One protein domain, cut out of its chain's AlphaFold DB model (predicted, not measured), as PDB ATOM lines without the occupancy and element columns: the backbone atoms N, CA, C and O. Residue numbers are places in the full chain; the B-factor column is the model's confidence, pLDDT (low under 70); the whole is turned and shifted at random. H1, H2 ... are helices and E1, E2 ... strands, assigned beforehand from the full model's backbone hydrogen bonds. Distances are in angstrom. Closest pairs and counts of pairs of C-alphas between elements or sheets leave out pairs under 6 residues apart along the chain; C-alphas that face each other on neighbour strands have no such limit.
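AT A GLANCE: This is residues 23 to 173 of the 247 residues of the protein "FZ domain-containing protein" of Albugo candida (UniProt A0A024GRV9). Three helices, H2, H4 and H5, lie in a row with H4 in the middle, each running the opposite way to its neighbour, and the long H2 reaches well beyond the other two towards H3. A small sheet of E1 and E2, with the short H1, sits at one end by the start of H2; H3 and the loop of residues 98 to 108 are at the other end, and after H5 the chain folds back along it to the short H6. The printed part has 151 residues, with six named helices and two named strands in the order E1, H1, E2, H2, H3, H4, H5, H6; the sheet is antiparallel. The class is mostly helix, though under half of the residues, 73, are in named elements. The whole is only just compact, close to loose, with a radius of gyration of the C-alphas of 17.6 A, and elongated, spanning 53 by 28 by 28 A.

IN THESE COORDINATES: E1, residues 27 to 33, begins at C-alpha 27 (10.122, -27.287, -40.595) and is 16.8 A long. H1 is residues 35 to 38, and E2, residues 53 to 56, is 10.0 A long. H2, residues 67 to 89, runs 32.6 A from C-alpha 67 (5.772, -35.368, -28.513). H3 is residues 92 to 97. H4, residues 117 to 131, is 20.9 A long, and H5, residues 146 to 155, is 14.3 A long. H6, residues 168 to 171, ends at C-alpha 171 (21.928, -34.682, -43.350).

HOW THE PARTS SIT: E1 and E2 are antiparallel neighbours at 123 degrees; N 31 and O 55 are 2.8 A apart and N 53 and O 33 are 2.9 A apart, within hydrogen-bond range. The closest C-alphas of E2 and H2 are those of Pro 56 and Pro 67, 5.3 A apart. With residues 74 to 82 alone H2 touches H4, the C-alphas of His 78 and Arg 124 being closest at 6.6 A. They run opposite ways at a steep tilt of 36 degrees, only just past shallow. H4 and H5 form a helical hairpin and touch, closest at the C-alphas of Cys 119 and Ala 155, 4.7 A apart, at a shallow tilt of 27 degrees, opposite ways. H2 and H5 are apart. H2 and H3 are only just apart, at 8.0 A. Every O i to N i+4 pair is within hydrogen-bond range in H2, H3, H4 and H5; H1 and H6 are too short for one, and their single O i to N i+3 pair is within range in H6 but not in H1.

THE WHOLE: The C-alphas of Lys 96 and Asp 138, the two farthest apart, are 56.0 A from each other. The printed part has no cut. The links from H1 to E2, H3 to H4, H4 to H5 and H5 to H6 are long. The mean pLDDT of the printed part is 86.8, and residues 98 to 108 and 167 to 173 are under 70.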
ATOM      1  N   LYS A  23      12.896 -25.773 -35.272       88.62
ATOM      2  CA  LYS A  23      12.801 -26.635 -36.455       88.62
ATOM      3  C   LYS A  23      12.890 -28.101 -36.091       88.62
ATOM      4  O   LYS A  23      13.846 -28.536 -35.448       88.62
ATOM      5  N   ILE A  24      11.948 -28.867 -36.622       86.69
ATOM      6  CA  ILE A  24      11.946 -30.326 -36.635       86.69
ATOM      7  C   ILE A  24      12.033 -30.755 -38.093       86.69
ATOM      8  O   ILE A  24      11.166 -30.388 -38.883       86.69
ATOM      9  N   ALA A  25      13.064 -31.527 -38.449       80.62
ATOM     10  CA  ALA A  25      13.283 -31.987 -39.826       80.62
ATOM     11  C   ALA A  25      13.201 -30.848 -40.870       80.62
ATOM     12  O   ALA A  25      12.658 -31.013 -41.957       80.62
ATOM     13  N   GLY A  26      13.704 -29.666 -40.501       76.06
ATOM     14  CA  GLY A  26      13.724 -28.477 -41.350       76.06
ATOM     15  C   GLY A  26      12.461 -27.611 -41.347       76.06
ATOM     16  O   GLY A  26      12.503 -26.526 -41.923       76.06
ATOM     17  N   SER A  27      11.395 -28.020 -40.657       83.56
ATOM     18  CA  SER A  27      10.122 -27.287 -40.595       83.56
ATOM     19  C   SER A  27       9.876 -26.663 -39.217       83.56
ATOM     20  O   SER A  27      10.020 -27.347 -38.199       83.56
ATOM     21  N   ASP A  28       9.435 -25.401 -39.188       87.38
ATOM     22  CA  ASP A  28       9.111 -24.603 -37.989       87.38
ATOM     23  C   ASP A  28       7.819 -25.094 -37.305       87.38
ATOM     24  O   ASP A  28       6.760 -24.471 -37.351       87.38
ATOM     25  N   THR A  29       7.879 -26.289 -36.719       89.75
ATOM     26  CA  THR A  29       6.709 -27.002 -36.175       89.75
ATOM     27  C   THR A  29       6.860 -27.384 -34.707       89.75
ATOM     28  O   THR A  29       5.965 -28.031 -34.150       89.75
ATOM     29  N   GLY A  30       7.986 -27.022 -34.090       93.19
ATOM     30  CA  GLY A  30       8.297 -27.365 -32.716       93.19
ATOM     31  C   GLY A  30       8.240 -26.189 -31.749       93.19
ATOM     32  O   GLY A  30       8.154 -25.027 -32.141       93.19
ATOM     33  N   ILE A  31       8.313 -26.525 -30.467       94.25
ATOM     34  CA  ILE A  31       8.519 -25.614 -29.347       94.25
ATOM     35  C   ILE A  31       9.670 -26.145 -28.489       94.25
ATOM     36  O   ILE A  31       9.802 -27.356 -28.299       94.25
ATOM     37  N   CYS A  32      10.527 -25.247 -28.008       94.38
ATOM     38  CA  CYS A  32      11.592 -25.610 -27.083       94.38
ATOM     39  C   CYS A  32      11.016 -25.820 -25.688       94.38
ATOM     40  O   CYS A  32      10.392 -24.922 -25.127       94.38
ATOM     41  N   THR A  33      11.243 -27.003 -25.137       94.69
ATOM     42  CA  THR A  33      10.697 -27.432 -23.850       94.69
ATOM     43  C   THR A  33      11.836 -27.946 -22.975       94.69
ATOM     44  O   THR A  33      12.800 -28.509 -23.500       94.69
ATOM     45  N   ASP A  34      11.752 -27.734 -21.664       94.69
ATOM     46  CA  ASP A  34      12.765 -28.179 -20.709       94.69
ATOM     47  C   ASP A  34      12.505 -29.614 -20.222       94.69
ATOM     48  O   ASP A  34      11.354 -30.058 -20.208       94.69
ATOM     49  N   PRO A  35      13.552 -30.367 -19.821       93.69
ATOM     50  CA  PRO A  35      13.418 -31.776 -19.437       93.69
ATOM     51  C   PRO A  35      12.361 -32.061 -18.369       93.69
ATOM     52  O   PRO A  35      11.718 -33.105 -18.428       93.69
ATOM     53  N   SER A  36      12.144 -31.131 -17.433       92.81
ATOM     54  CA  SER A  36      11.104 -31.239 -16.401       92.81
ATOM     55  C   SER A  36       9.695 -31.389 -16.973       92.81
ATOM     56  O   SER A  36       8.854 -32.036 -16.354       92.81
ATOM     57  N   ASP A  37       9.446 -30.829 -18.155       90.69
ATOM     58  CA  ASP A  37       8.099 -30.671 -18.702       90.69
ATOM     59  C   ASP A  37       7.763 -31.751 -19.740       90.69
ATOM     60  O   ASP A  37       6.601 -31.929 -20.110       90.69
ATOM     61  N   PHE A  38       8.767 -32.492 -20.221       90.62
ATOM     62  CA  PHE A  38       8.582 -33.535 -21.234       90.62
ATOM     63  C   PHE A  38       9.019 -34.933 -20.804       90.62
ATOM     64  O   PHE A  38       8.928 -35.867 -21.601       90.62
ATOM     65  N   ASP A  39       9.453 -35.109 -19.558       87.19
ATOM     66  CA  ASP A  39      10.003 -36.370 -19.055       87.19
ATOM     67  C   ASP A  39       9.064 -37.577 -19.269       87.19
ATOM     68  O   ASP A  39       9.483 -38.657 -19.684       87.19
ATOM     69  N   ILE A  40       7.761 -37.372 -19.060       90.44
ATOM     70  CA  ILE A  40       6.714 -38.392 -19.257       90.44
ATOM     71  C   ILE A  40       6.338 -38.534 -20.742       90.44
ATOM     72  O   ILE A  40       5.805 -39.559 -21.167       90.44
ATOM     73  N   LEU A  41       6.621 -37.512 -21.552       93.38
ATOM     74  CA  LEU A  41       6.230 -37.454 -22.957       93.38
ATOM     75  C   LEU A  41       7.194 -38.207 -23.884       93.38
ATOM     76  O   LEU A  41       6.806 -38.515 -25.009       93.38
ATOM     77  N   LEU A  42       8.423 -38.494 -23.435       96.00
ATOM     78  CA  LEU A  42       9.465 -39.171 -24.222       96.00
ATOM     79  C   LEU A  42       9.915 -40.508 -23.597       96.00
ATOM     80  O   LEU A  42      11.102 -40.670 -23.304       96.00
ATOM     81  N   PRO A  43       9.029 -41.493 -23.365       96.00
ATOM     82  CA  PRO A  43       9.397 -42.740 -22.686       96.00
ATOM     83  C   PRO A  43      10.577 -43.487 -23.338       96.00
ATOM     84  O   PRO A  43      11.375 -44.109 -22.634       96.00
ATOM     85  N   PHE A  44      10.732 -43.418 -24.663       97.31
ATOM     86  CA  PHE A  44      11.838 -44.043 -25.379       97.31
ATOM     87  C   PHE A  44      13.091 -43.165 -25.416       97.31
ATOM     88  O   PHE A  44      14.183 -43.661 -25.133       97.31
ATOM     89  N   CYS A  45      12.989 -41.876 -25.741       97.50
ATOM     90  CA  CYS A  45      14.170 -41.019 -25.884       97.50
ATOM     91  C   CYS A  45      14.646 -40.332 -24.595       97.50
ATOM     92  O   CYS A  45      15.765 -39.819 -24.589       97.50
ATOM     93  N   LYS A  46      13.889 -40.380 -23.490       95.06
ATOM     94  CA  LYS A  46      14.215 -39.753 -22.190       95.06
ATOM     95  C   LYS A  46      15.640 -40.015 -21.705       95.06
ATOM     96  O   LYS A  46      16.321 -39.109 -21.245       95.06
ATOM     97  N   VAL A  47      16.117 -41.256 -21.828       93.38
ATOM     98  CA  VAL A  47      17.462 -41.640 -21.353       93.38
ATOM     99  C   VAL A  47      18.564 -40.848 -22.071       93.38
ATOM    100  O   VAL A  47      19.638 -40.636 -21.516       93.38
ATOM    101  N   VAL A  48      18.293 -40.392 -23.296       95.56
ATOM    102  CA  VAL A  48      19.266 -39.777 -24.206       95.56
ATOM    103  C   VAL A  48      19.037 -38.267 -24.363       95.56
ATOM    104  O   VAL A  48      19.985 -37.499 -24.539       95.56
ATOM    105  N   VAL A  49      17.781 -37.825 -24.298       96.25
ATOM    106  CA  VAL A  49      17.360 -36.426 -24.437       96.25
ATOM    107  C   VAL A  49      17.182 -35.829 -23.041       96.25
ATOM    108  O   VAL A  49      16.084 -35.788 -22.500       96.25
ATOM    109  N   GLN A  50      18.291 -35.378 -22.452       94.50
ATOM    110  CA  GLN A  50      18.346 -34.789 -21.102       94.50
ATOM    111  C   GLN A  50      18.612 -33.273 -21.133       94.50
ATOM    112  O   GLN A  50      19.270 -32.715 -20.261       94.50
ATOM    113  N   TYR A  51      18.183 -32.598 -22.197       93.75
ATOM    114  CA  TYR A  51      18.468 -31.187 -22.456       93.75
ATOM    115  C   TYR A  51      17.216 -30.468 -22.957       93.75
ATOM    116  O   TYR A  51      16.284 -31.123 -23.417       93.75
ATOM    117  N   ARG A  52      17.213 -29.129 -22.933       94.62
ATOM    118  CA  ARG A  52      16.154 -28.315 -23.547       94.62
ATOM    119  C   ARG A  52      16.015 -28.663 -25.029       94.62
ATOM    120  O   ARG A  52      16.940 -28.422 -25.810       94.62
ATOM    121  N   ALA A  53      14.904 -29.285 -25.401       95.56
ATOM    122  CA  ALA A  53      14.741 -29.957 -26.685       95.56
ATOM    123  C   ALA A  53      13.564 -29.393 -27.478       95.56
ATOM    124  O   ALA A  53      12.580 -28.912 -26.921       95.56
ATOM    125  N   CYS A  54      13.671 -29.490 -28.799       95.06
ATOM    126  CA  CYS A  54      12.639 -29.080 -29.731       95.06
ATOM    127  C   CYS A  54      11.595 -30.190 -29.917       95.06
ATOM    128  O   CYS A  54      11.862 -31.220 -30.551       95.06
ATOM    129  N   LEU A  55      10.396 -29.980 -29.377       95.50
ATOM    130  CA  LEU A  55       9.304 -30.952 -29.386       95.50
ATOM    131  C   LEU A  55       8.158 -30.520 -30.303       95.50
ATOM    132  O   LEU A  55       7.930 -29.324 -30.450       95.50
ATOM    133  N   PRO A  56       7.407 -31.457 -30.914       94.38
ATOM    134  CA  PRO A  56       6.209 -31.130 -31.682       94.38
ATOM    135  C   PRO A  56       5.239 -30.260 -30.885       94.38
ATOM    136  O   PRO A  56       4.790 -30.650 -29.806       94.38
ATOM    137  N   ARG A  57       4.889 -29.096 -31.435       90.12
ATOM    138  CA  ARG A  57       3.806 -28.276 -30.897       90.12
ATOM    139  C   ARG A  57       2.485 -28.825 -31.413       90.12
ATOM    140  O   ARG A  57       2.352 -28.991 -32.619       90.12
ATOM    141  N   TYR A  58       1.499 -29.029 -30.545       86.75
ATOM    142  CA  TYR A  58       0.159 -29.429 -30.978       86.75
ATOM    143  C   TYR A  58      -0.412 -28.456 -32.023       86.75
ATOM    144  O   TYR A  58      -0.296 -27.236 -31.885       86.75
ATOM    145  N   GLN A  59      -1.040 -28.996 -33.069       84.69
ATOM    146  CA  GLN A  59      -1.679 -28.221 -34.132       84.69
ATOM    147  C   GLN A  59      -3.056 -28.811 -34.429       84.69
ATOM    148  O   GLN A  59      -3.186 -30.018 -34.603       84.69
ATOM    149  N   ALA A  60      -4.081 -27.962 -34.542       86.00
ATOM    150  CA  ALA A  60      -5.459 -28.416 -34.754       86.00
ATOM    151  C   ALA A  60      -5.639 -29.213 -36.062       86.00
ATOM    152  O   ALA A  60      -6.417 -30.161 -36.106       86.00
ATOM    153  N   LEU A  61      -4.889 -28.858 -37.113       86.12
ATOM    154  CA  LEU A  61      -4.916 -29.556 -38.404       86.12
ATOM    155  C   LEU A  61      -4.218 -30.925 -38.362       86.12
ATOM    156  O   LEU A  61      -4.555 -31.809 -39.145       86.12
ATOM    157  N   TRP A  62      -3.277 -31.118 -37.434       83.62
ATOM    158  CA  TRP A  62      -2.520 -32.356 -37.264       83.62
ATOM    159  C   TRP A  62      -2.521 -32.763 -35.792       83.62
ATOM    160  O   TRP A  62      -1.522 -32.629 -35.087       83.62
ATOM    161  N   TYR A  63      -3.654 -33.298 -35.335       84.69
ATOM    162  CA  TYR A  63      -3.848 -33.742 -33.949       84.69
ATOM    163  C   TYR A  63      -2.822 -34.794 -33.494       84.69
ATOM    164  O   TYR A  63      -2.537 -34.913 -32.305       84.69
ATOM    165  N   ASN A  64      -2.226 -35.522 -34.444       88.69
ATOM    166  CA  ASN A  64      -1.172 -36.500 -34.187       88.69
ATOM    167  C   ASN A  64       0.234 -35.888 -34.024       88.69
ATOM    168  O   ASN A  64       1.189 -36.615 -33.753       88.69
ATOM    169  N   HIS A  65       0.394 -34.572 -34.190       88.56
ATOM    170  CA  HIS A  65       1.683 -33.885 -34.061       88.56
ATOM    171  C   HIS A  65       1.991 -33.570 -32.592       88.56
ATOM    172  O   HIS A  65       1.999 -32.417 -32.164       88.56
ATOM    173  N   THR A  66       2.199 -34.622 -31.798       93.44
ATOM    174  CA  THR A  66       2.498 -34.531 -30.361       93.44
ATOM    175  C   THR A  66       3.844 -35.176 -30.025       93.44
ATOM    176  O   THR A  66       4.314 -36.050 -30.765       93.44
ATOM    177  N   PRO A  67       4.488 -34.788 -28.906       95.06
ATOM    178  CA  PRO A  67       5.772 -35.368 -28.513       95.06
ATOM    179  C   PRO A  67       5.696 -36.883 -28.278       95.06
ATOM    180  O   PRO A  67       6.546 -37.607 -28.788       95.06
ATOM    181  N   ILE A  68       4.633 -37.365 -27.622       95.50
ATOM    182  CA  ILE A  68       4.414 -38.796 -27.333       95.50
ATOM    183  C   ILE A  68       4.309 -39.618 -28.616       95.50
ATOM    184  O   ILE A  68       4.940 -40.669 -28.743       95.50
ATOM    185  N   LEU A  69       3.504 -39.162 -29.581       95.38
ATOM    186  CA  LEU A  69       3.310 -39.900 -30.829       95.38
ATOM    187  C   LEU A  69       4.592 -39.932 -31.656       95.38
ATOM    188  O   LEU A  69       4.925 -40.963 -32.238       95.38
ATOM    189  N   LYS A  70       5.352 -38.835 -31.651       95.31
ATOM    190  CA  LYS A  70       6.660 -38.797 -32.297       95.31
ATOM    191  C   LYS A  70       7.668 -39.719 -31.612       95.31
ATOM    192  O   LYS A  70       8.339 -40.466 -32.311       95.31
ATOM    193  N   ASP A  71       7.761 -39.720 -30.285       97.19
ATOM    194  CA  ASP A  71       8.651 -40.627 -29.545       97.19
ATOM    195  C   ASP A  71       8.281 -42.099 -29.781       97.19
ATOM    196  O   ASP A  71       9.145 -42.932 -30.057       97.19
ATOM    197  N   THR A  72       6.980 -42.399 -29.811       97.19
ATOM    198  CA  THR A  72       6.455 -43.726 -30.160       97.19
ATOM    199  C   THR A  72       6.860 -44.134 -31.575       97.19
ATOM    200  O   THR A  72       7.330 -45.252 -31.788       97.19
ATOM    201  N   TYR A  73       6.729 -43.228 -32.549       95.75
ATOM    202  CA  TYR A  73       7.189 -43.460 -33.917       95.75
ATOM    203  C   TYR A  73       8.700 -43.723 -33.965       95.75
ATOM    204  O   TYR A  73       9.139 -44.675 -34.610       95.75
ATOM    205  N   VAL A  74       9.495 -42.926 -33.244       96.81
ATOM    206  CA  VAL A  74      10.953 -43.084 -33.156       96.81
ATOM    207  C   VAL A  74      11.314 -44.456 -32.575       96.81
ATOM    208  O   VAL A  74      12.145 -45.163 -33.147       96.81
ATOM    209  N   ALA A  75      10.637 -44.884 -31.509       97.88
ATOM    210  CA  ALA A  75      10.816 -46.198 -30.898       97.88
ATOM    211  C   ALA A  75      10.468 -47.344 -31.862       97.88
ATOM    212  O   ALA A  75      11.241 -48.292 -32.026       97.88
ATOM    213  N   GLN A  76       9.317 -47.253 -32.534       97.94
ATOM    214  CA  GLN A  76       8.856 -48.261 -33.490       97.94
ATOM    215  C   GLN A  76       9.792 -48.372 -34.693       97.94
ATOM    216  O   GLN A  76      10.129 -49.478 -35.112       97.94
ATOM    217  N   MET A  77      10.238 -47.239 -35.233       97.38
ATOM    218  CA  MET A  77      11.154 -47.213 -36.367       97.38
ATOM    219  C   MET A  77      12.544 -47.713 -35.989       97.38
ATOM    220  O   MET A  77      13.109 -48.504 -36.742       97.38
ATOM    221  N   HIS A  78      13.071 -47.335 -34.819       97.50
ATOM    222  CA  HIS A  78      14.324 -47.894 -34.305       97.50
ATOM    223  C   HIS A  78      14.230 -49.417 -34.195       97.50
ATOM    224  O   HIS A  78      15.025 -50.120 -34.822       97.50
ATOM    225  N   LYS A  79      13.206 -49.927 -33.498       97.56
ATOM    226  CA  LYS A  79      12.977 -51.367 -33.332       97.56
ATOM    227  C   LYS A  79      12.877 -52.079 -34.679       97.56
ATOM    228  O   LYS A  79      13.600 -53.043 -34.913       97.56
ATOM    229  N   LYS A  80      12.039 -51.569 -35.586       97.50
ATOM    230  CA  LYS A  80      11.840 -52.136 -36.924       97.50
ATOM    231  C   LYS A  80      13.151 -52.215 -37.704       97.50
ATOM    232  O   LYS A  80      13.440 -53.248 -38.296       97.50
ATOM    233  N   LEU A  81      13.942 -51.143 -37.722       95.56
ATOM    234  CA  LEU A  81      15.202 -51.103 -38.470       95.56
ATOM    235  C   LEU A  81      16.251 -52.046 -37.871       95.56
ATOM    236  O   LEU A  81      16.916 -52.762 -38.619       95.56
ATOM    237  N   VAL A  82      16.349 -52.111 -36.541       95.94
ATOM    238  CA  VAL A  82      17.233 -53.056 -35.845       95.94
ATOM    239  C   VAL A  82      16.824 -54.502 -36.132       95.94
ATOM    240  O   VAL A  82      17.675 -55.319 -36.476       95.94
ATOM    241  N   GLU A  83      15.536 -54.833 -36.036       95.94
ATOM    242  CA  GLU A  83      15.027 -56.188 -36.288       95.94
ATOM    243  C   GLU A  83      15.206 -56.613 -37.746       95.94
ATOM    244  O   GLU A  83      15.681 -57.717 -38.004       95.94
ATOM    245  N   LEU A  84      14.895 -55.732 -38.704       92.69
ATOM    246  CA  LEU A  84      15.134 -55.992 -40.125       92.69
ATOM    247  C   LEU A  84      16.612 -56.267 -40.396       92.69
ATOM    248  O   LEU A  84      16.944 -57.171 -41.165       92.69
ATOM    249  N   ARG A  85      17.502 -55.516 -39.742       91.00
ATOM    250  CA  ARG A  85      18.936 -55.705 -39.908       91.00
ATOM    251  C   ARG A  85      19.417 -57.016 -39.298       91.00
ATOM    252  O   ARG A  85      20.113 -57.763 -39.975       91.00
ATOM    253  N   LYS A  86      18.979 -57.348 -38.081       92.75
ATOM    254  CA  LYS A  86      19.258 -58.647 -37.450       92.75
ATOM    255  C   LYS A  86      18.749 -59.815 -38.295       92.75
ATOM    256  O   LYS A  86      19.457 -60.799 -38.476       92.75
ATOM    257  N   LEU A  87      17.551 -59.694 -38.871       90.31
ATOM    258  CA  LEU A  87      16.991 -60.709 -39.764       90.31
ATOM    259  C   LEU A  87      17.890 -60.929 -40.986       90.31
ATOM    260  O   LEU A  87      18.174 -62.075 -41.331       90.31
ATOM    261  N   HIS A  88      18.359 -59.843 -41.607       86.38
ATOM    262  CA  HIS A  88      19.280 -59.905 -42.740       86.38
ATOM    263  C   HIS A  88      20.617 -60.542 -42.339       86.38
ATOM    264  O   HIS A  88      21.090 -61.450 -43.019       86.38
ATOM    265  N   GLU A  89      21.165 -60.142 -41.190       87.38
ATOM    266  CA  GLU A  89      22.418 -60.676 -40.649       87.38
ATOM    267  C   GLU A  89      22.329 -62.174 -40.300       87.38
ATOM    268  O   GLU A  89      23.275 -62.926 -40.504       87.38
ATOM    269  N   SER A  90      21.171 -62.649 -39.834       87.62
ATOM    270  CA  SER A  90      20.943 -64.062 -39.487       87.62
ATOM    271  C   SER A  90      20.520 -64.955 -40.665       87.62
ATOM    272  O   SER A  90      20.284 -66.156 -40.496       87.62
ATOM    273  N   ASN A  91      20.372 -64.399 -41.870       87.06
ATOM    274  CA  ASN A  91      19.784 -65.125 -42.988       87.06
ATOM    275  C   ASN A  91      20.760 -66.166 -43.559       87.06
ATOM    276  O   ASN A  91      21.750 -65.848 -44.219       87.06
ATOM    277  N   LYS A  92      20.423 -67.445 -43.365       82.69
ATOM    278  CA  LYS A  92      21.220 -68.599 -43.813       82.69
ATOM    279  C   LYS A  92      21.500 -68.608 -45.318       82.69
ATOM    280  O   LYS A  92      22.503 -69.179 -45.729       82.69
ATOM    281  N   THR A  93      20.628 -68.028 -46.141       82.19
ATOM    282  CA  THR A  93      20.823 -67.981 -47.596       82.19
ATOM    283  C   THR A  93      21.983 -67.065 -47.964       82.19
ATOM    284  O   THR A  93      22.839 -67.479 -48.736       82.19
ATOM    285  N   PHE A  94      22.062 -65.875 -47.364       73.75
ATOM    286  CA  PHE A  94      23.184 -64.956 -47.581       73.75
ATOM    287  C   PHE A  94      24.499 -65.556 -47.068       73.75
ATOM    288  O   PHE A  94      25.507 -65.522 -47.769       73.75
ATOM    289  N   HIS A  95      24.463 -66.235 -45.914       74.81
ATOM    290  CA  HIS A  95      25.629 -66.955 -45.386       74.81
ATOM    291  C   HIS A  95      26.119 -68.056 -46.333       74.81
ATOM    292  O   HIS A  95      27.316 -68.170 -46.570       74.81
ATOM    293  N   LYS A  96      25.204 -68.845 -46.910       78.19
ATOM    294  CA  LYS A  96      25.541 -69.921 -47.861       78.19
ATOM    295  C   LYS A  96      26.099 -69.410 -49.186       78.19
ATOM    296  O   LYS A  96      26.865 -70.121 -49.824       78.19
ATOM    297  N   LEU A  97      25.665 -68.232 -49.626       74.56
ATOM    298  CA  LEU A  97      26.072 -67.649 -50.903       74.56
ATOM    299  C   LEU A  97      27.344 -66.799 -50.793       74.56
ATOM    300  O   LEU A  97      27.818 -66.323 -51.820       74.56
ATOM    301  N   HIS A  98      27.890 -66.607 -49.581       68.50
ATOM    302  CA  HIS A  98      28.978 -65.658 -49.310       68.50
ATOM    303  C   HIS A  98      28.722 -64.276 -49.937       68.50
ATOM    304  O   HIS A  98      29.645 -63.604 -50.398       68.50
ATOM    305  N   SER A  99      27.449 -63.878 -49.987       65.75
ATOM    306  CA  SER A  99      27.011 -62.626 -50.584       65.75
ATOM    307  C   SER A  99      26.542 -61.688 -49.478       65.75
ATOM    308  O   SER A  99      25.705 -62.048 -48.644       65.75
ATOM    309  N   ASP A 100      27.103 -60.484 -49.459       67.25
ATOM    310  CA  ASP A 100      26.597 -59.378 -48.661       67.25
ATOM    311  C   ASP A 100      25.488 -58.635 -49.427       67.25
ATOM    312  O   ASP A 100      25.066 -59.024 -50.514       67.25
ATOM    313  N   GLU A 101      25.000 -57.541 -48.855       62.94
ATOM    314  CA  GLU A 101      23.934 -56.708 -49.435       62.94
ATOM    315  C   GLU A 101      24.387 -55.943 -50.691       62.94
ATOM    316  O   GLU A 101      23.581 -55.256 -51.317       62.94
ATOM    317  N   TRP A 102      25.668 -56.058 -51.048       61.44
ATOM    318  CA  TRP A 102      26.302 -55.377 -52.169       61.44
ATOM    319  C   TRP A 102      26.762 -56.348 -53.262       61.44
ATOM    320  O   TRP A 102      27.363 -55.902 -54.237       61.44
ATOM    321  N   ASP A 103      26.467 -57.650 -53.121       52.53
ATOM    322  CA  ASP A 103      26.810 -58.712 -54.076       52.53
ATOM    323  C   ASP A 103      28.290 -58.673 -54.523       52.53
ATOM    324  O   ASP A 103      28.639 -59.061 -55.639       52.53
ATOM    325  N   ALA A 104      29.201 -58.231 -53.645       55.22
ATOM    326  CA  ALA A 104      30.615 -58.033 -53.989       55.22
ATOM    327  C   ALA A 104      31.443 -59.338 -54.011       55.22
ATOM    328  O   ALA A 104      32.669 -59.301 -54.125       55.22
ATOM    329  N   GLY A 105      30.791 -60.499 -53.874       48.94
ATOM    330  CA  GLY A 105      31.366 -61.837 -54.085       48.94
ATOM    331  C   GLY A 105      32.528 -62.240 -53.165       48.94
ATOM    332  O   GLY A 105      33.102 -63.307 -53.347       48.94
ATOM    333  N   THR A 106      32.892 -61.398 -52.197       56.25
ATOM    334  CA  THR A 106      34.082 -61.566 -51.343       56.25
ATOM    335  C   THR A 106      33.809 -61.316 -49.859       56.25
ATOM    336  O   THR A 106      34.666 -61.607 -49.027       56.25
ATOM    337  N   ASN A 107      32.614 -60.838 -49.501       58.59
ATOM    338  CA  ASN A 107      32.321 -60.362 -48.155       58.59
ATOM    339  C   ASN A 107      31.325 -61.278 -47.442       58.59
ATOM    340  O   ASN A 107      30.163 -61.406 -47.825       58.59
ATOM    341  N   SER A 108      31.779 -61.877 -46.343       66.62
ATOM    342  CA  SER A 108      30.898 -62.461 -45.336       66.62
ATOM    343  C   SER A 108      29.969 -61.392 -44.756       66.62
ATOM    344  O   SER A 108      30.390 -60.250 -44.550       66.62
ATOM    345  N   ILE A 109      28.738 -61.771 -44.413       74.56
ATOM    346  CA  ILE A 109      27.823 -60.914 -43.654       74.56
ATOM    347  C   ILE A 109      28.532 -60.405 -42.394       74.56
ATOM    348  O   ILE A 109      28.980 -61.185 -41.556       74.56
ATOM    349  N   VAL A 110      28.615 -59.083 -42.253       78.06
ATOM    350  CA  VAL A 110      29.149 -58.449 -41.045       78.06
ATOM    351  C   VAL A 110      28.004 -58.255 -40.056       78.06
ATOM    352  O   VAL A 110      27.116 -57.431 -40.298       78.06
ATOM    353  N   ASN A 111      28.051 -58.981 -38.938       84.69
ATOM    354  CA  ASN A 111      27.123 -58.811 -37.821       84.69
ATOM    355  C   ASN A 111      27.379 -57.454 -37.152       84.69
ATOM    356  O   ASN A 111      28.372 -57.270 -36.444       84.69
ATOM    357  N   ARG A 112      26.494 -56.486 -37.394       87.38
ATOM    358  CA  ARG A 112      26.580 -55.137 -36.821       87.38
ATOM    359  C   ARG A 112      25.570 -54.929 -35.710       87.38
ATOM    360  O   ARG A 112      25.875 -54.196 -34.784       87.38
ATOM    361  N   PHE A 113      24.395 -55.548 -35.797       91.19
ATOM    362  CA  PHE A 113      23.312 -55.350 -34.830       91.19
ATOM    363  C   PHE A 113      23.046 -56.591 -33.981       91.19
ATOM    364  O   PHE A 113      22.573 -56.455 -32.854       91.19
ATOM    365  N   SER A 114      23.327 -57.789 -34.502       89.69
ATOM    366  CA  SER A 114      23.026 -59.059 -33.827       89.69
ATOM    367  C   SER A 114      23.837 -59.257 -32.541       89.69
ATOM    368  O   SER A 114      23.239 -59.530 -31.503       89.69
ATOM    369  N   ASP A 115      25.146 -58.983 -32.586       87.75
ATOM    370  CA  ASP A 115      26.099 -59.286 -31.500       87.75
ATOM    371  C   ASP A 115      26.791 -58.034 -30.925       87.75
ATOM    372  O   ASP A 115      27.841 -58.117 -30.294       87.75
ATOM    373  N   ASN A 116      26.244 -56.844 -31.187       93.56
ATOM    374  CA  ASN A 116      26.878 -55.576 -30.827       93.56
ATOM    375  C   ASN A 116      25.841 -54.603 -30.233       93.56
ATOM    376  O   ASN A 116      25.196 -53.844 -30.969       93.56
ATOM    377  N   PRO A 117      25.650 -54.627 -28.900       95.25
ATOM    378  CA  PRO A 117      24.715 -53.731 -28.228       95.25
ATOM    379  C   PRO A 117      25.132 -52.260 -28.345       95.25
ATOM    380  O   PRO A 117      24.259 -51.392 -28.370       95.25
ATOM    381  N   ASP A 118      26.426 -51.966 -28.495       96.12
ATOM    382  CA  ASP A 118      26.921 -50.595 -28.645       96.12
ATOM    383  C   ASP A 118      26.427 -49.965 -29.946       96.12
ATOM    384  O   ASP A 118      25.992 -48.819 -29.937       96.12
ATOM    385  N   CYS A 119      26.387 -50.721 -31.048       95.94
ATOM    386  CA  CYS A 119      25.773 -50.257 -32.295       95.94
ATOM    387  C   CYS A 119      24.272 -49.975 -32.125       95.94
ATOM    388  O   CYS A 119      23.782 -48.930 -32.559       95.94
ATOM    389  N   VAL A 120      23.533 -50.867 -31.456       96.88
ATOM    390  CA  VAL A 120      22.088 -50.692 -31.218       96.88
ATOM    391  C   VAL A 120      21.817 -49.433 -30.385       96.88
ATOM    392  O   VAL A 120      20.907 -48.659 -30.705       96.88
ATOM    393  N   ASN A 121      22.630 -49.209 -29.351       97.19
ATOM    394  CA  ASN A 121      22.554 -48.042 -28.478       97.19
ATOM    395  C   ASN A 121      22.994 -46.760 -29.197       97.19
ATOM    396  O   ASN A 121      22.303 -45.748 -29.120       97.19
ATOM    397  N   ALA A 122      24.085 -46.797 -29.961       97.00
ATOM    398  CA  ALA A 122      24.540 -45.657 -30.751       97.00
ATOM    399  C   ALA A 122      23.499 -45.259 -31.807       97.00
ATOM    400  O   ALA A 122      23.238 -44.071 -31.996       97.00
ATOM    401  N   PHE A 123      22.836 -46.237 -32.432       96.62
ATOM    402  CA  PHE A 123      21.736 -45.988 -33.356       96.62
ATOM    403  C   PHE A 123      20.521 -45.363 -32.659       96.62
ATOM    404  O   PHE A 123      19.944 -44.414 -33.186       96.62
ATOM    405  N   ARG A 124      20.160 -45.827 -31.452       97.56
ATOM    406  CA  ARG A 124      19.106 -45.194 -30.633       97.56
ATOM    407  C   ARG A 124      19.442 -43.736 -30.352       97.56
ATOM    408  O   ARG A 124      18.602 -42.869 -30.576       97.56
ATOM    409  N   ASN A 125      20.663 -43.468 -29.900       96.88
ATOM    410  CA  ASN A 125      21.101 -42.124 -29.545       96.88
ATOM    411  C   ASN A 125      21.060 -41.194 -30.759       96.88
ATOM    412  O   ASN A 125      20.448 -40.130 -30.698       96.88
ATOM    413  N   TYR A 126      21.630 -41.635 -31.885       95.19
ATOM    414  CA  TYR A 126      21.575 -40.917 -33.156       95.19
ATOM    415  C   TYR A 126      20.131 -40.586 -33.559       95.19
ATOM    416  O   TYR A 126      19.809 -39.433 -33.843       95.19
ATOM    417  N   PHE A 127      19.243 -41.579 -33.523       94.75
ATOM    418  CA  PHE A 127      17.864 -41.427 -33.974       94.75
ATOM    419  C   PHE A 127      17.032 -40.523 -33.050       94.75
ATOM    420  O   PHE A 127      16.256 -39.696 -33.537       94.75
ATOM    421  N   CYS A 128      17.243 -40.608 -31.734       96.75
ATOM    422  CA  CYS A 128      16.613 -39.728 -30.752       96.75
ATOM    423  C   CYS A 128      17.080 -38.279 -30.903       96.75
ATOM    424  O   CYS A 128      16.249 -37.380 -30.985       96.75
ATOM    425  N   TRP A 129      18.389 -38.036 -30.988       94.88
ATOM    426  CA  TRP A 129      18.926 -36.677 -31.086       94.88
ATOM    427  C   TRP A 129      18.603 -35.999 -32.422       94.88
ATOM    428  O   TRP A 129      18.343 -34.798 -32.452       94.88
ATOM    429  N   MET A 130      18.550 -36.758 -33.520       91.81
ATOM    430  CA  MET A 130      18.066 -36.251 -34.809       91.81
ATOM    431  C   MET A 130      16.570 -35.902 -34.756       91.81
ATOM    432  O   MET A 130      16.128 -34.931 -35.367       91.81
ATOM    433  N   SER A 131      15.784 -36.683 -34.010       93.94
ATOM    434  CA  SER A 131      14.343 -36.463 -33.872       93.94
ATOM    435  C   SER A 131      14.011 -35.327 -32.911       93.94
ATOM    436  O   SER A 131      13.052 -34.603 -33.159       93.94
ATOM    437  N   PHE A 132      14.793 -35.128 -31.852       95.44
ATOM    438  CA  PHE A 132      14.579 -34.099 -30.833       95.44
ATOM    439  C   PHE A 132      15.827 -33.216 -30.696       95.44
ATOM    440  O   PHE A 132      16.621 -33.391 -29.762       95.44
ATOM    441  N   PRO A 133      16.032 -32.274 -31.639       93.44
ATOM    442  CA  PRO A 133      17.181 -31.381 -31.618       93.44
ATOM    443  C   PRO A 133      17.256 -30.570 -30.326       93.44
ATOM    444  O   PRO A 133      16.231 -30.197 -29.752       93.44
ATOM    445  N   ARG A 134      18.474 -30.259 -29.888       92.50
ATOM    446  CA  ARG A 134      18.706 -29.326 -28.783       92.50
ATOM    447  C   ARG A 134      18.272 -27.920 -29.190       92.50
ATOM    448  O   ARG A 134      18.467 -27.545 -30.340       92.50
ATOM    449  N   CYS A 135      17.740 -27.159 -28.248       91.56
ATOM    450  CA  CYS A 135      17.524 -25.730 -28.413       91.56
ATOM    451  C   CYS A 135      18.657 -24.915 -27.792       91.56
ATOM    452  O   CYS A 135      19.234 -25.319 -26.779       91.56
ATOM    453  N   ASP A 136      18.955 -23.768 -28.388       88.75
ATOM    454  CA  ASP A 136      19.773 -22.739 -27.756       88.75
ATOM    455  C   ASP A 136      18.957 -21.887 -26.763       88.75
ATOM    456  O   ASP A 136      17.838 -22.235 -26.351       88.75
ATOM    457  N   THR A 137      19.561 -20.796 -26.298       88.69
ATOM    458  CA  THR A 137      18.910 -19.821 -25.418       88.69
ATOM    459  C   THR A 137      17.767 -19.098 -26.122       88.69
ATOM    460  O   THR A 137      16.748 -18.834 -25.483       88.69
ATOM    461  N   ASP A 138      17.896 -18.908 -27.433       86.00
ATOM    462  CA  ASP A 138      17.043 -18.091 -28.298       86.00
ATOM    463  C   ASP A 138      15.926 -18.933 -28.945       86.00
ATOM    464  O   ASP A 138      15.432 -18.635 -30.028       86.00
ATOM    465  N   GLY A 139      15.589 -20.076 -28.337       84.81
ATOM    466  CA  GLY A 139      14.489 -20.930 -28.789       84.81
ATOM    467  C   GLY A 139      14.695 -21.571 -30.168       84.81
ATOM    468  O   GLY A 139      13.766 -22.174 -30.711       84.81
ATOM    469  N   SER A 140      15.897 -21.493 -30.737       87.81
ATOM    470  CA  SER A 140      16.216 -22.038 -32.050       87.81
ATOM    471  C   SER A 140      16.778 -23.449 -31.922       87.81
ATOM    472  O   SER A 140      17.567 -23.756 -31.027       87.81
ATOM    473  N   SER A 141      16.366 -24.355 -32.816       88.50
ATOM    474  CA  SER A 141      16.932 -25.704 -32.821       88.50
ATOM    475  C   SER A 141      18.323 -25.722 -33.446       88.50
ATOM    476  O   SER A 141      18.569 -25.189 -34.529       88.50
ATOM    477  N   LEU A 142      19.232 -26.398 -32.759       87.62
ATOM    478  CA  LEU A 142      20.610 -26.576 -33.168       87.62
ATOM    479  C   LEU A 142      20.754 -27.803 -34.074       87.62
ATOM    480  O   LEU A 142      20.049 -28.805 -33.897       87.62
ATOM    481  N   PRO A 143      21.692 -27.773 -35.033       86.00
ATOM    482  CA  PRO A 143      22.022 -28.957 -35.809       86.00
ATOM    483  C   PRO A 143      22.593 -30.069 -34.920       86.00
ATOM    484  O   PRO A 143      23.235 -29.819 -33.899       86.00
ATOM    485  N   LEU A 144      22.407 -31.317 -35.353       86.12
ATOM    486  CA  LEU A 144      23.020 -32.471 -34.705       86.12
ATOM    487  C   LEU A 144      24.552 -32.363 -34.748       86.12
ATOM    488  O   LEU A 144      25.133 -32.044 -35.786       86.12
ATOM    489  N   CYS A 145      25.213 -32.669 -33.631       87.19
ATOM    490  CA  CYS A 145      26.672 -32.689 -33.566       87.19
ATOM    491  C   CYS A 145      27.248 -33.750 -34.516       87.19
ATOM    492  O   CYS A 145      26.798 -34.896 -34.521       87.19
ATOM    493  N   ARG A 146      28.306 -33.405 -35.261       89.31
ATOM    494  CA  ARG A 146      29.009 -34.352 -36.149       89.31
ATOM    495  C   ARG A 146      29.469 -35.612 -35.404       89.31
ATOM    496  O   ARG A 146      29.279 -36.713 -35.911       89.31
ATOM    497  N   SER A 147      29.990 -35.453 -34.189       91.12
ATOM    498  CA  SER A 147      30.483 -36.553 -33.349       91.12
ATOM    499  C   SER A 147      29.426 -37.623 -33.065       91.12
ATOM    500  O   SER A 147      29.750 -38.802 -32.985       91.12
ATOM    501  N   VAL A 148      28.152 -37.239 -32.960       92.12
ATOM    502  CA  VAL A 148      27.040 -38.178 -32.773       92.12
ATOM    503  C   VAL A 148      26.880 -39.087 -33.988       92.12
ATOM    504  O   VAL A 148      26.724 -40.300 -33.842       92.12
ATOM    505  N   CYS A 149      26.911 -38.495 -35.183       91.56
ATOM    506  CA  CYS A 149      26.833 -39.235 -36.432       91.56
ATOM    507  C   CYS A 149      28.033 -40.176 -36.567       91.56
ATOM    508  O   CYS A 149      27.856 -41.377 -36.755       91.56
ATOM    509  N   GLU A 150      29.247 -39.657 -36.383       93.25
ATOM    510  CA  GLU A 150      30.476 -40.449 -36.478       93.25
ATOM    511  C   GLU A 150      30.475 -41.607 -35.479       93.25
ATOM    512  O   GLU A 150      30.793 -42.732 -35.854       93.25
ATOM    513  N   ASN A 151      30.031 -41.375 -34.240       95.38
ATOM    514  CA  ASN A 151      29.924 -42.418 -33.225       95.38
ATOM    515  C   ASN A 151      28.966 -43.545 -33.637       95.38
ATOM    516  O   ASN A 151      29.285 -44.714 -33.438       95.38
ATOM    517  N   PHE A 152      27.822 -43.229 -34.253       94.81
ATOM    518  CA  PHE A 152      26.917 -44.251 -34.788       94.81
ATOM    519  C   PHE A 152      27.594 -45.101 -35.868       94.81
ATOM    520  O   PHE A 152      27.601 -46.331 -35.776       94.81
ATOM    521  N   PHE A 153      28.198 -44.464 -36.871       93.00
ATOM    522  CA  PHE A 153      28.840 -45.199 -37.958       93.00
ATOM    523  C   PHE A 153      30.061 -46.007 -37.476       93.00
ATOM    524  O   PHE A 153      30.268 -47.127 -37.949       93.00
ATOM    525  N   LEU A 154      30.820 -45.489 -36.502       93.62
ATOM    526  CA  LEU A 154      31.930 -46.189 -35.847       93.62
ATOM    527  C   LEU A 154      31.455 -47.402 -35.049       93.62
ATOM    528  O   LEU A 154      31.929 -48.512 -35.296       93.62
ATOM    529  N   ALA A 155      30.500 -47.218 -34.135       95.12
ATOM    530  CA  ALA A 155      29.976 -48.293 -33.292       95.12
ATOM    531  C   ALA A 155      29.382 -49.429 -34.134       95.12
ATOM    532  O   ALA A 155      29.548 -50.607 -33.815       95.12
ATOM    533  N   CYS A 156      28.745 -49.085 -35.256       91.94
ATOM    534  CA  CYS A 156      28.165 -50.036 -36.196       91.94
ATOM    535  C   CYS A 156      29.131 -50.530 -37.281       91.94
ATOM    536  O   CYS A 156      28.691 -51.242 -38.185       91.94
ATOM    537  N   LYS A 157      30.425 -50.181 -37.217       89.94
ATOM    538  CA  LYS A 157      31.467 -50.637 -38.158       89.94
ATOM    539  C   LYS A 157      31.060 -50.444 -39.625       89.94
ATOM    540  O   LYS A 157      31.234 -51.326 -40.468       89.94
ATOM    541  N   GLN A 158      30.435 -49.312 -39.920       85.88
ATOM    542  CA  GLN A 158      30.044 -48.967 -41.279       85.88
ATOM    543  C   GLN A 158      31.248 -48.424 -42.043       85.88
ATOM    544  O   GLN A 158      32.064 -47.678 -41.493       85.88
ATOM    545  N   SER A 159      31.344 -48.778 -43.322       83.12
ATOM    546  CA  SER A 159      32.419 -48.284 -44.179       83.12
ATOM    547  C   SER A 159      32.351 -46.759 -44.321       83.12
ATOM    548  O   SER A 159      31.262 -46.184 -44.356       83.12
ATOM    549  N   LYS A 160      33.514 -46.094 -44.362       82.00
ATOM    550  CA  LYS A 160      33.623 -44.623 -44.325       82.00
ATOM    551  C   LYS A 160      32.923 -43.918 -45.489       82.00
ATOM    552  O   LYS A 160      32.460 -42.796 -45.323       82.00
ATOM    553  N   ASP A 161      32.801 -44.564 -46.641       79.19
ATOM    554  CA  ASP A 161      32.075 -44.062 -47.816       79.19
ATOM    555  C   ASP A 161      30.553 -43.960 -47.597       79.19
ATOM    556  O   ASP A 161      29.873 -43.180 -48.269       79.19
ATOM    557  N   LEU A 162      30.006 -44.690 -46.618       80.75
ATOM    558  CA  LEU A 162      28.597 -44.615 -46.221       80.75
ATOM    559  C   LEU A 162      28.324 -43.523 -45.186       80.75
ATOM    560  O   LEU A 162      27.163 -43.237 -44.893       80.75
ATOM    561  N   TRP A 163      29.361 -42.901 -44.625       85.56
ATOM    562  CA  TRP A 163      29.175 -41.899 -43.588       85.56
ATOM    563  C   TRP A 163      28.542 -40.655 -44.203       85.56
ATOM    564  O   TRP A 163      29.054 -40.062 -45.151       85.56
ATOM    565  N   ARG A 164      27.403 -40.250 -43.648       83.12
ATOM    566  CA  ARG A 164      26.699 -39.012 -44.008       83.12
ATOM    567  C   ARG A 164      26.778 -38.028 -42.843       83.12
ATOM    568  O   ARG A 164      25.776 -37.497 -42.400       83.12
ATOM    569  N   CYS A 165      27.988 -37.819 -42.320       83.44
ATOM    570  CA  CYS A 165      28.275 -36.928 -41.180       83.44
ATOM    571  C   CYS A 165      28.836 -35.560 -41.615       83.44
ATOM    572  O   CYS A 165      29.499 -34.860 -40.844       83.44
ATOM    573  N   GLY A 166      28.636 -35.227 -42.893       74.56
ATOM    574  CA  GLY A 166      29.108 -34.008 -43.541       74.56
ATOM    575  C   GLY A 166      28.253 -32.789 -43.204       74.56
ATOM    576  O   GLY A 166      27.679 -32.695 -42.121       74.56
ATOM    577  N   ASP A 167      28.182 -31.840 -44.133       67.00
ATOM    578  CA  ASP A 167      27.388 -30.631 -43.927       67.00
ATOM    579  C   ASP A 167      25.919 -30.956 -43.660       67.00
ATOM    580  O   ASP A 167      25.290 -31.773 -44.336       67.00
ATOM    581  N   THR A 168      25.346 -30.245 -42.691       60.47
ATOM    582  CA  THR A 168      23.955 -30.392 -42.239       60.47
ATOM    583  C   THR A 168      22.939 -30.191 -43.361       60.47
ATOM    584  O   THR A 168      21.821 -30.693 -43.267       60.47
ATOM    585  N   ALA A 169      23.329 -29.506 -44.442       59.06
ATOM    586  CA  ALA A 169      22.543 -29.396 -45.663       59.06
ATOM    587  C   ALA A 169      22.189 -30.767 -46.260       59.06
ATOM    588  O   ALA A 169      21.068 -30.941 -46.730       59.06
ATOM    589  N   PHE A 170      23.108 -31.731 -46.166       53.66
ATOM    590  CA  PHE A 170      22.978 -33.081 -46.709       53.66
ATOM    591  C   PHE A 170      22.337 -34.067 -45.723       53.66
ATOM    592  O   PHE A 170      21.691 -35.021 -46.140       53.66
ATOM    593  N   VAL A 171      22.456 -33.806 -44.416       53.81
ATOM    594  CA  VAL A 171      21.928 -34.682 -43.350       53.81
ATOM    595  C   VAL A 171      20.489 -34.329 -42.962       53.81
ATOM    596  O   VAL A 171      19.672 -35.216 -42.738       53.81
ATOM    597  N   ASN A 172      20.155 -33.036 -42.927       51.56
ATOM    598  CA  ASN A 172      18.835 -32.530 -42.531       51.56
ATOM    599  C   ASN A 172      17.965 -32.108 -43.729       51.56
ATOM    600  O   ASN A 172      16.886 -31.554 -43.535       51.56
ATOM    601  N   GLY A 173      18.434 -32.328 -44.963       50.00
ATOM    602  CA  GLY A 173      17.649 -32.106 -46.182       50.00
ATOM    603  C   GLY A 173      17.456 -30.643 -46.600       50.00
ATOM    604  O   GLY A 173      16.639 -30.379 -47.479       50.00
TER     605      GLY A 173